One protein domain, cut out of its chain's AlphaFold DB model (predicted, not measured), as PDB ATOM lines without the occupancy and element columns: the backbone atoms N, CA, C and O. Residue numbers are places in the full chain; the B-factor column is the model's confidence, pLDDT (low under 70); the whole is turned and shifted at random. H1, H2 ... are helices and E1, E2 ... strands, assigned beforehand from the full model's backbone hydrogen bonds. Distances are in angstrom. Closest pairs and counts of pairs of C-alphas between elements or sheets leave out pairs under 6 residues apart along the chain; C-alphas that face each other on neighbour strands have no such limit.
ATOM      1  N   THR A 124     233.205 135.338 179.543       73.62
ATOM      2  CA  THR A 124     231.852 135.709 179.967       73.62
ATOM      3  C   THR A 124     231.597 135.246 181.394       73.62
ATOM      4  O   THR A 124     231.729 134.063 181.689       73.62
ATOM      5  N   TYR A 125     231.188 136.163 182.268       73.50
ATOM      6  CA  TYR A 125     230.781 135.873 183.641       73.50
ATOM      7  C   TYR A 125     229.429 136.523 183.930       73.50
ATOM      8  O   TYR A 125     229.271 137.729 183.751       73.50
ATOM      9  N   ARG A 126     228.443 135.718 184.351       71.94
ATOM     10  CA  ARG A 126     227.057 136.152 184.629       71.94
ATOM     11  C   ARG A 126     226.430 137.002 183.505       71.94
ATOM     12  O   ARG A 126     225.724 137.966 183.757       71.94
ATOM     13  N   GLY A 127     226.718 136.666 182.247       76.69
ATOM     14  CA  GLY A 127     226.220 137.409 181.080       76.69
ATOM     15  C   GLY A 127     227.038 138.649 180.694       76.69
ATOM     16  O   GLY A 127     226.754 139.252 179.663       76.69
ATOM     17  N   ILE A 128     228.078 139.011 181.457       84.81
ATOM     18  CA  ILE A 128     229.042 140.054 181.079       84.81
ATOM     19  C   ILE A 128     230.207 139.412 180.341       84.81
ATOM     20  O   ILE A 128     230.982 138.669 180.936       84.81
ATOM     21  N   THR A 129     230.376 139.741 179.068       86.44
ATOM     22  CA  THR A 129     231.540 139.358 178.267       86.44
ATOM     23  C   THR A 129     232.590 140.459 178.324       86.44
ATOM     24  O   THR A 129     232.387 141.543 177.785       86.44
ATOM     25  N   ILE A 130     233.743 140.206 178.933       85.19
ATOM     26  CA  ILE A 130     234.922 141.058 178.724       85.19
ATOM     27  C   ILE A 130     235.409 140.794 177.309       85.19
ATOM     28  O   ILE A 130     235.471 139.631 176.958       85.19
ATOM     29  N   LYS A 131     235.706 141.820 176.503       77.88
ATOM     30  CA  LYS A 131     236.231 141.684 175.137       77.88
ATOM     31  C   LYS A 131     237.432 142.602 174.903       77.88
ATOM     32  O   LYS A 131     237.408 143.777 175.291       77.88
ATOM     33  N   ASP A 132     238.466 142.090 174.238       70.69
ATOM     34  CA  ASP A 132     239.627 142.852 173.739       70.69
ATOM     35  C   ASP A 132     240.377 143.667 174.820       70.69
ATOM     36  O   ASP A 132     240.967 144.709 174.537       70.69
ATOM     37  N   ASN A 133     240.339 143.221 176.086       71.31
ATOM     38  CA  ASN A 133     240.993 143.844 177.252       71.31
ATOM     39  C   ASN A 133     240.619 145.305 177.573       71.31
ATOM     40  O   ASN A 133     241.123 145.832 178.558       71.31
ATOM     41  N   ASN A 134     239.730 145.947 176.813       82.75
ATOM     42  CA  ASN A 134     239.302 147.338 177.023       82.75
ATOM     43  C   ASN A 134     237.785 147.529 176.859       82.75
ATOM     44  O   ASN A 134     237.296 148.659 176.848       82.75
ATOM     45  N   SER A 135     237.011 146.453 176.716       87.88
ATOM     46  CA  SER A 135     235.555 146.560 176.672       87.88
ATOM     47  C   SER A 135     234.856 145.465 177.456       87.88
ATOM     48  O   SER A 135     235.380 144.365 177.603       87.88
ATOM     49  N   ILE A 136     233.679 145.790 177.973       90.31
ATOM     50  CA  ILE A 136     232.733 144.834 178.544       90.31
ATOM     51  C   ILE A 136     231.459 144.871 177.701       90.31
ATOM     52  O   ILE A 136     231.091 145.923 177.182       90.31
ATOM     53  N   ILE A 137     230.807 143.733 177.527       87.25
ATOM     54  CA  ILE A 137     229.574 143.581 176.761       87.25
ATOM     55  C   ILE A 137     228.547 142.936 177.681       87.25
ATOM     56  O   ILE A 137     228.829 141.901 178.277       87.25
ATOM     57  N   TYR A 138     227.365 143.529 177.790       85.94
ATOM     58  CA  TYR A 138     226.238 142.965 178.530       85.94
ATOM     59  C   TYR A 138     224.965 143.169 177.711       85.94
ATOM     60  O   TYR A 138     224.747 144.267 177.206       85.94
ATOM     61  N   ASN A 139     224.164 142.116 177.518       81.12
ATOM     62  CA  ASN A 139     222.962 142.135 176.667       81.12
ATOM     63  C   ASN A 139     223.191 142.752 175.270       81.12
ATOM     64  O   ASN A 139     222.376 143.515 174.765       81.12
ATOM     65  N   GLY A 140     224.338 142.452 174.650       79.88
ATOM     66  CA  GLY A 140     224.705 142.974 173.326       79.88
ATOM     67  C   GLY A 140     225.217 144.422 173.314       79.88
ATOM     68  O   GLY A 140     225.736 144.878 172.297       79.88
ATOM     69  N   CYS A 141     225.162 145.133 174.438       84.50
ATOM     70  CA  CYS A 141     225.647 146.503 174.555       84.50
ATOM     71  C   CYS A 141     227.121 146.536 174.975       84.50
ATOM     72  O   CYS A 141     227.494 145.998 176.019       84.50
ATOM     73  N   LYS A 142     227.963 147.196 174.171       90.00
ATOM     74  CA  LYS A 142     229.411 147.310 174.394       90.00
ATOM     75  C   LYS A 142     229.761 148.598 175.144       90.00
ATOM     76  O   LYS A 142     229.447 149.690 174.685       90.00
ATOM     77  N   ILE A 143     230.488 148.468 176.249       91.19
ATOM     78  CA  ILE A 143     231.007 149.574 177.059       91.19
ATOM     79  C   ILE A 143     232.529 149.577 176.987       91.19
ATOM     80  O   ILE A 143     233.174 148.555 177.221       91.19
ATOM     81  N   PHE A 144     233.114 150.743 176.723       92.50
ATOM     82  CA  PHE A 144     234.563 150.921 176.671       92.50
ATOM     83  C   PHE A 144     235.126 151.403 178.008       92.50
ATOM     84  O   PHE A 144     234.747 152.451 178.544       92.50
ATOM     85  N   LEU A 145     236.091 150.652 178.527       91.94
ATOM     86  CA  LEU A 145     236.818 150.963 179.749       91.94
ATOM     87  C   LEU A 145     238.269 151.309 179.408       91.94
ATOM     88  O   LEU A 145     238.875 150.744 178.500       91.94
ATOM     89  N   THR A 146     238.841 152.246 180.154       91.38
ATOM     90  CA  THR A 146     240.287 152.479 180.139       91.38
ATOM     91  C   THR A 146     241.013 151.263 180.715       91.38
ATOM     92  O   THR A 146     240.429 150.481 181.464       91.38
ATOM     93  N   LYS A 147     242.314 151.124 180.440       87.19
ATOM     94  CA  LYS A 147     243.124 150.020 180.988       87.19
ATOM     95  C   LYS A 147     243.027 149.922 182.517       87.19
ATOM     96  O   LYS A 147     242.945 148.826 183.061       87.19
ATOM     97  N   GLN A 148     243.004 151.066 183.207       87.62
ATOM     98  CA  GLN A 148     242.889 151.119 184.665       87.62
ATOM     99  C   GLN A 148     241.494 150.701 185.150       87.62
ATOM    100  O   GLN A 148     241.386 149.901 186.075       87.62
ATOM    101  N   GLU A 149     240.435 151.195 184.505       91.12
ATOM    102  CA  GLU A 149     239.056 150.789 184.803       91.12
ATOM    103  C   GLU A 149     238.840 149.299 184.536       91.12
ATOM    104  O   GLU A 149     238.224 148.622 185.351       91.12
ATOM    105  N   MET A 150     239.391 148.764 183.443       89.56
ATOM    106  CA  MET A 150     239.303 147.338 183.140       89.56
ATOM    107  C   MET A 150     240.036 146.496 184.180       89.56
ATOM    108  O   MET A 150     239.520 145.465 184.596       89.56
ATOM    109  N   LYS A 151     241.229 146.920 184.613       87.19
ATOM    110  CA  LYS A 151     241.972 146.213 185.661       87.19
ATOM    111  C   LYS A 151     241.137 146.114 186.938       87.19
ATOM    112  O   LYS A 151     240.952 145.019 187.450       87.19
ATOM    113  N   VAL A 152     240.575 147.237 187.392       88.25
ATOM    114  CA  VAL A 152     239.694 147.271 188.570       88.25
ATOM    115  C   VAL A 152     238.446 146.412 188.357       88.25
ATOM    116  O   VAL A 152     238.079 145.645 189.240       88.25
ATOM    117  N   PHE A 153     237.818 146.493 187.184       89.25
ATOM    118  CA  PHE A 153     236.639 145.694 186.857       89.25
ATOM    119  C   PHE A 153     236.927 144.189 186.912       89.25
ATOM    120  O   PHE A 153     236.186 143.459 187.560       89.25
ATOM    121  N   LYS A 154     238.020 143.730 186.285       85.25
ATOM    122  CA  LYS A 154     238.456 142.325 186.309       85.25
ATOM    123  C   LYS A 154     238.713 141.845 187.733       85.25
ATOM    124  O   LYS A 154     238.226 140.786 188.101       85.25
ATOM    125  N   SER A 155     239.423 142.631 188.535       83.38
ATOM    126  CA  SER A 155     239.716 142.254 189.915       83.38
ATOM    127  C   SER A 155     238.458 142.129 190.782       83.38
ATOM    128  O   SER A 155     238.351 141.190 191.566       83.38
ATOM    129  N   ILE A 156     237.477 143.028 190.611       86.12
ATOM    130  CA  ILE A 156     236.173 142.936 191.294       86.12
ATOM    131  C   ILE A 156     235.384 141.716 190.792       86.12
ATOM    132  O   ILE A 156     234.774 141.006 191.586       86.12
ATOM    133  N   LEU A 157     235.406 141.448 189.483       84.00
ATOM    134  CA  LEU A 157     234.725 140.308 188.864       84.00
ATOM    135  C   LEU A 157     235.284 138.957 189.341       84.00
ATOM    136  O   LEU A 157     234.520 138.014 189.522       84.00
ATOM    137  N   LEU A 158     236.601 138.878 189.545       78.94
ATOM    138  CA  LEU A 158     237.323 137.684 189.994       78.94
ATOM    139  C   LEU A 158     237.399 137.551 191.526       78.94
ATOM    140  O   LEU A 158     238.044 136.630 192.020       78.94
ATOM    141  N   CYS A 159     236.736 138.440 192.275       71.56
ATOM    142  CA  CYS A 159     236.723 138.449 193.741       71.56
ATOM    143  C   CYS A 159     238.129 138.491 194.382       71.56
ATOM    144  O   CYS A 159     238.365 137.854 195.410       71.56
ATOM    145  N   GLU A 160     239.073 139.240 193.802       63.50
ATOM    146  CA  GLU A 160     240.420 139.381 194.369       63.50
ATOM    147  C   GLU A 160     240.379 140.108 195.731       63.50
ATOM    148  O   GLU A 160     239.807 141.195 195.861       63.50
ATOM    149  N   GLU A 161     241.026 139.540 196.759       56.28
ATOM    150  CA  GLU A 161     240.960 140.038 198.148       56.28
ATOM    151  C   GLU A 161     241.455 141.483 198.330       56.28
ATOM    152  O   GLU A 161     241.041 142.171 199.264       56.28
ATOM    153  N   ALA A 162     242.290 141.964 197.403       54.66
ATOM    154  CA  ALA A 162     242.885 143.300 197.401       54.66
ATOM    155  C   ALA A 162     241.868 144.459 197.317       54.66
ATOM    156  O   ALA A 162     242.252 145.618 197.469       54.66
ATOM    157  N   PHE A 163     240.581 144.174 197.090       57.53
ATOM    158  CA  PHE A 163     239.530 145.181 196.903       57.53
ATOM    159  C   PHE A 163     238.479 145.209 198.027       57.53
ATOM    160  O   PHE A 163     237.475 145.918 197.912       57.53
ATOM    161  N   LYS A 164     238.735 144.503 199.140       55.91
ATOM    162  CA  LYS A 164     237.917 144.547 200.368       55.91
ATOM    163  C   LYS A 164     238.050 145.883 201.126       55.91
ATOM    164  O   LYS A 164     237.115 146.299 201.801       55.91
ATOM    165  N   THR A 165     239.166 146.608 200.980       56.16
ATOM    166  CA  THR A 165     239.404 147.924 201.609       56.16
ATOM    167  C   THR A 165     239.271 149.072 200.602       56.16
ATOM    168  O   THR A 165     240.031 149.198 199.642       56.16
ATOM    169  N   SER A 166     238.282 149.953 200.804       63.00
ATOM    170  CA  SER A 166     237.993 151.034 199.855       63.00
ATOM    171  C   SER A 166     239.006 152.181 199.956       63.00
ATOM    172  O   SER A 166     238.885 153.057 200.813       63.00
ATOM    173  N   SER A 167     239.984 152.237 199.050       76.38
ATOM    174  CA  SER A 167     240.772 153.459 198.849       76.38
ATOM    175  C   SER A 167     239.947 154.518 198.096       76.38
ATOM    176  O   SER A 167     239.081 154.182 197.280       76.38
ATOM    177  N   LYS A 168     240.218 155.816 198.314       79.50
ATOM    178  CA  LYS A 168     239.561 156.909 197.557       79.50
ATOM    179  C   LYS A 168     239.738 156.741 196.039       79.50
ATOM    180  O   LYS A 168     238.811 156.979 195.272       79.50
ATOM    181  N   ALA A 169     240.908 156.274 195.600       82.62
ATOM    182  CA  ALA A 169     241.193 156.014 194.189       82.62
ATOM    183  C   ALA A 169     240.328 154.879 193.605       82.62
ATOM    184  O   ALA A 169     239.863 154.969 192.463       82.62
ATOM    185  N   LEU A 170     240.065 153.837 194.398       84.81
ATOM    186  CA  LEU A 170     239.173 152.747 194.015       84.81
ATOM    187  C   LEU A 170     237.725 153.233 193.888       84.81
ATOM    188  O   LEU A 170     237.091 152.972 192.869       84.81
ATOM    189  N   GLN A 171     237.234 154.007 194.864       87.38
ATOM    190  CA  GLN A 171     235.891 154.607 194.835       87.38
ATOM    191  C   GLN A 171     235.664 155.438 193.563       87.38
ATOM    192  O   GLN A 171     234.651 155.275 192.883       87.38
ATOM    193  N   VAL A 172     236.631 156.285 193.198       89.38
ATOM    194  CA  VAL A 172     236.553 157.112 191.982       89.38
ATOM    195  C   VAL A 172     236.533 156.248 190.719       89.38
ATOM    196  O   VAL A 172     235.745 156.511 189.811       89.38
ATOM    197  N   THR A 173     237.369 155.210 190.652       90.94
ATOM    198  CA  THR A 173     237.406 154.307 189.489       90.94
ATOM    199  C   THR A 173     236.095 153.535 189.340       90.94
ATOM    200  O   THR A 173     235.529 153.501 188.248       90.94
ATOM    201  N   VAL A 174     235.553 152.993 190.435       91.44
ATOM    202  CA  VAL A 174     234.254 152.300 190.441       91.44
ATOM    203  C   VAL A 174     233.124 153.240 190.031       91.44
ATOM    204  O   VAL A 174     232.283 152.871 189.212       91.44
ATOM    205  N   TYR A 175     233.124 154.477 190.531       92.44
ATOM    206  CA  TYR A 175     232.150 155.487 190.125       92.44
ATOM    207  C   TYR A 175     232.200 155.761 188.616       92.44
ATOM    208  O   TYR A 175     231.155 155.807 187.968       92.44
ATOM    209  N   ARG A 176     233.398 155.895 188.030       93.81
ATOM    210  CA  ARG A 176     233.564 156.095 186.578       93.81
ATOM    211  C   ARG A 176     233.051 154.907 185.769       93.81
ATOM    212  O   ARG A 176     232.356 155.121 184.778       93.81
ATOM    213  N   ILE A 177     233.333 153.680 186.212       93.44
ATOM    214  CA  ILE A 177     232.809 152.463 185.576       93.44
ATOM    215  C   ILE A 177     231.279 152.468 185.630       93.44
ATOM    216  O   ILE A 177     230.642 152.391 184.586       93.44
ATOM    217  N   ASN A 178     230.684 152.656 186.810       94.25
ATOM    218  CA  ASN A 178     229.228 152.692 186.967       94.25
ATOM    219  C   ASN A 178     228.572 153.823 186.172       94.25
ATOM    220  O   ASN A 178     227.486 153.643 185.630       94.25
ATOM    221  N   LYS A 179     229.220 154.986 186.050       94.81
ATOM    222  CA  LYS A 179     228.724 156.074 185.198       94.81
ATOM    223  C   LYS A 179     228.609 155.621 183.739       94.81
ATOM    224  O   LYS A 179     227.611 155.923 183.092       94.81
ATOM    225  N   LYS A 180     229.596 154.875 183.235       93.88
ATOM    226  CA  LYS A 180     229.573 154.314 181.875       93.88
ATOM    227  C   LYS A 180     228.527 153.213 181.728       93.88
ATOM    228  O   LYS A 180     227.792 153.213 180.749       93.88
ATOM    229  N   THR A 181     228.421 152.307 182.700       91.38
ATOM    230  CA  THR A 181     227.433 151.220 182.637       91.38
ATOM    231  C   THR A 181     226.012 151.760 182.692       91.38
ATOM    232  O   THR A 181     225.181 151.317 181.916       91.38
ATOM    233  N   VAL A 182     225.735 152.767 183.525       92.19
ATOM    234  CA  VAL A 182     224.417 153.413 183.590       92.19
ATOM    235  C   VAL A 182     224.106 154.146 182.289       92.19
ATOM    236  O   VAL A 182     222.998 154.025 181.784       92.19
ATOM    237  N   ALA A 183     225.077 154.858 181.711       90.69
ATOM    238  CA  ALA A 183     224.874 155.568 180.449       90.69
ATOM    239  C   ALA A 183     224.578 154.629 179.265       90.69
ATOM    240  O   ALA A 183     223.859 155.016 178.351       90.69
ATOM    241  N   THR A 184     225.133 153.413 179.264       87.31
ATOM    242  CA  THR A 184     224.980 152.461 178.151       87.31
ATOM    243  C   THR A 184     223.893 151.407 178.385       87.31
ATOM    244  O   THR A 184     223.232 151.007 177.435       87.31
ATOM    245  N   LEU A 185     223.713 150.938 179.621       87.00
ATOM    246  CA  LEU A 185     222.826 149.821 179.985       87.00
ATOM    247  C   LEU A 185     221.639 150.245 180.856       87.00
ATOM    248  O   LEU A 185     220.770 149.427 181.130       87.00
ATOM    249  N   GLY A 186     221.641 151.470 181.392       84.88
ATOM    250  CA  GLY A 186     220.664 151.916 182.391       84.88
ATOM    251  C   GLY A 186     220.861 151.322 183.792       84.88
ATOM    252  O   GLY A 186     220.132 151.684 184.710       84.88
ATOM    253  N   ILE A 187     221.857 150.450 183.991       86.81
ATOM    254  CA  ILE A 187     222.089 149.737 185.256       86.81
ATOM    255  C   ILE A 187     223.498 149.964 185.816       86.81
ATOM    256  O   ILE A 187     224.479 150.180 185.093       86.81
ATOM    257  N   ARG A 188     223.608 149.900 187.146       89.00
ATOM    258  CA  ARG A 188     224.893 149.875 187.860       89.00
ATOM    259  C   ARG A 188     225.348 148.428 187.993       89.00
ATOM    260  O   ARG A 188     224.630 147.628 188.579       89.00
ATOM    261  N   LEU A 189     226.534 148.122 187.474       87.94
ATOM    262  CA  LEU A 189     227.085 146.765 187.520       87.94
ATOM    263  C   LEU A 189     227.930 146.499 188.762       87.94
ATOM    264  O   LEU A 189     228.175 145.342 189.067       87.94
ATOM    265  N   ILE A 190     228.413 147.533 189.455       89.50
ATOM    266  CA  ILE A 190     229.225 147.376 190.665       89.50
ATOM    267  C   ILE A 190     228.475 147.987 191.847       89.50
ATOM    268  O   ILE A 190     228.146 149.178 191.822       89.50
ATOM    269  N   GLN A 191     228.275 147.217 192.912       87.81
ATOM    270  CA  GLN A 191     227.790 147.722 194.199       87.81
ATOM    271  C   GLN A 191     228.850 147.552 195.284       87.81
ATOM    272  O   GLN A 191     229.797 146.784 195.134       87.81
ATOM    273  N   ASN A 192     228.707 148.322 196.360       86.12
ATOM    274  CA  ASN A 192     229.540 148.224 197.552       86.12
ATOM    275  C   ASN A 192     228.685 147.670 198.690       86.12
ATOM    276  O   ASN A 192     227.610 148.214 198.954       86.12
ATOM    277  N   LYS A 193     229.157 146.622 199.359       80.06
ATOM    278  CA  LYS A 193     228.544 146.099 200.578       80.06
ATOM    279  C   LYS A 193     229.410 146.498 201.762       80.06
ATOM    280  O   LYS A 193     230.628 146.317 201.758       80.06
ATOM    281  N   TYR A 194     228.767 147.092 202.764       68.81
ATOM    282  CA  TYR A 194     229.434 147.623 203.949       68.81
ATOM    283  C   TYR A 194     230.306 146.538 204.601       68.81
ATOM    284  O   TYR A 194     229.825 145.437 204.845       68.81
ATOM    285  N   ASN A 195     231.586 146.844 204.829       67.75
ATOM    286  CA  ASN A 195     232.625 145.933 205.341       67.75
ATOM    287  C   ASN A 195     232.967 144.695 204.481       67.75
ATOM    288  O   ASN A 195     233.814 143.904 204.886       67.75
ATOM    289  N   GLU A 196     232.383 144.544 203.290       71.06
ATOM    290  CA  GLU A 196     232.657 143.421 202.376       71.06
ATOM    291  C   GLU A 196     233.303 143.865 201.051       71.06
ATOM    292  O   GLU A 196     233.937 143.058 200.370       71.06
ATOM    293  N   GLY A 197     233.211 145.154 200.713       81.31
ATOM    294  CA  GLY A 197     233.852 145.742 199.539       81.31
ATOM    295  C   GLY A 197     232.961 145.739 198.298       81.31
ATOM    296  O   GLY A 197     231.730 145.720 198.380       81.31
ATOM    297  N   TYR A 198     233.589 145.824 197.124       85.81
ATOM    298  CA  TYR A 198     232.880 145.917 195.848       85.81
ATOM    299  C   TYR A 198     232.588 144.551 195.240       85.81
ATOM    300  O   TYR A 198     233.438 143.667 195.255       85.81
ATOM    301  N   PHE A 199     231.416 144.415 194.627       85.69
ATOM    302  CA  PHE A 199     230.987 143.200 193.945       85.69
ATOM    303  C   PHE A 199     230.137 143.529 192.717       85.69
ATOM    304  O   PHE A 199     229.577 144.621 192.597       85.69
ATOM    305  N   ILE A 200     230.058 142.571 191.794       86.25
ATOM    306  CA  ILE A 200     229.269 142.700 190.568       86.25
ATOM    307  C   ILE A 200     227.805 142.349 190.836       86.25
ATOM    308  O   ILE A 200     227.507 141.273 191.360       86.25
ATOM    309  N   THR A 201     226.904 143.241 190.433       77.81
ATOM    310  CA  THR A 201     225.451 143.103 190.568       77.81
ATOM    311  C   THR A 201     224.791 143.099 189.208       77.81
ATOM    312  O   THR A 201     224.925 144.059 188.448       77.81
TER     313      THR A 201
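This is residues 124 to 201 of the 202 residues of a protein of Candidatus Dojkabacteria bacterium (UniProt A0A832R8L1). Two helices, H1 and H2, cross nearly at right angles in the middle, with a sheet of three short strands, E1 E2 E3, at one end of the long axis and a separate hairpin, E4 and E5, packed on both helices. The 78 printed residues hold, in order, E1 E2 E3 H1 H2 E4 E5, and the class is mixed, helices and strands. Both sheets are antiparallel, the larger in the order E1 E2 E3. The whole is compact, with a radius of gyration of the C-alphas of 11.6 A, and elongated, spanning 33 by 21 by 20 A.

E1 is residues 128 to 131, beginning at C-alpha 128 (229.042, 140.054, 181.079); E2 is 135 to 138 and E3 is 141 to 144. H1, residues 147 to 157, is 15.1 A long, and H2, residues 168 to 185, is 25.3 A. E4 is 190 to 193 and E5 is 197 to 200, ending at C-alpha 200 (229.269, 142.700, 190.568).

E1 E2 E3 form a meander, each strand the antiparallel neighbour of the one before, with N 129 and O 137 2.8 A apart and N 136 and O 143 2.9 A. H1 and H2 are on one face of this sheet, making two layers. H2 lies over E3 at a height over the sheet of 11.3 A. H2 touches H1 with residues 170 to 177 alone, about perpendicular at 88 degrees; the closest C-alphas, Glu 149 and Thr 173, are 6.1 A apart. In the hairpin E4 and E5, N 191 and O 199 are 2.9 A apart; the closest C-alphas of H1 and E5, Ile 156 and Phe 199, are 5.8 A apart. In H1 and H2 every O i to N i+4 pair is within hydrogen-bond range.

The farthest C-alphas, Gly 140 and Asn 195, are 33.1 A apart. The printed part has no cut and no long link. Residues 160 to 166 and 194 to 195 have pLDDT under 70.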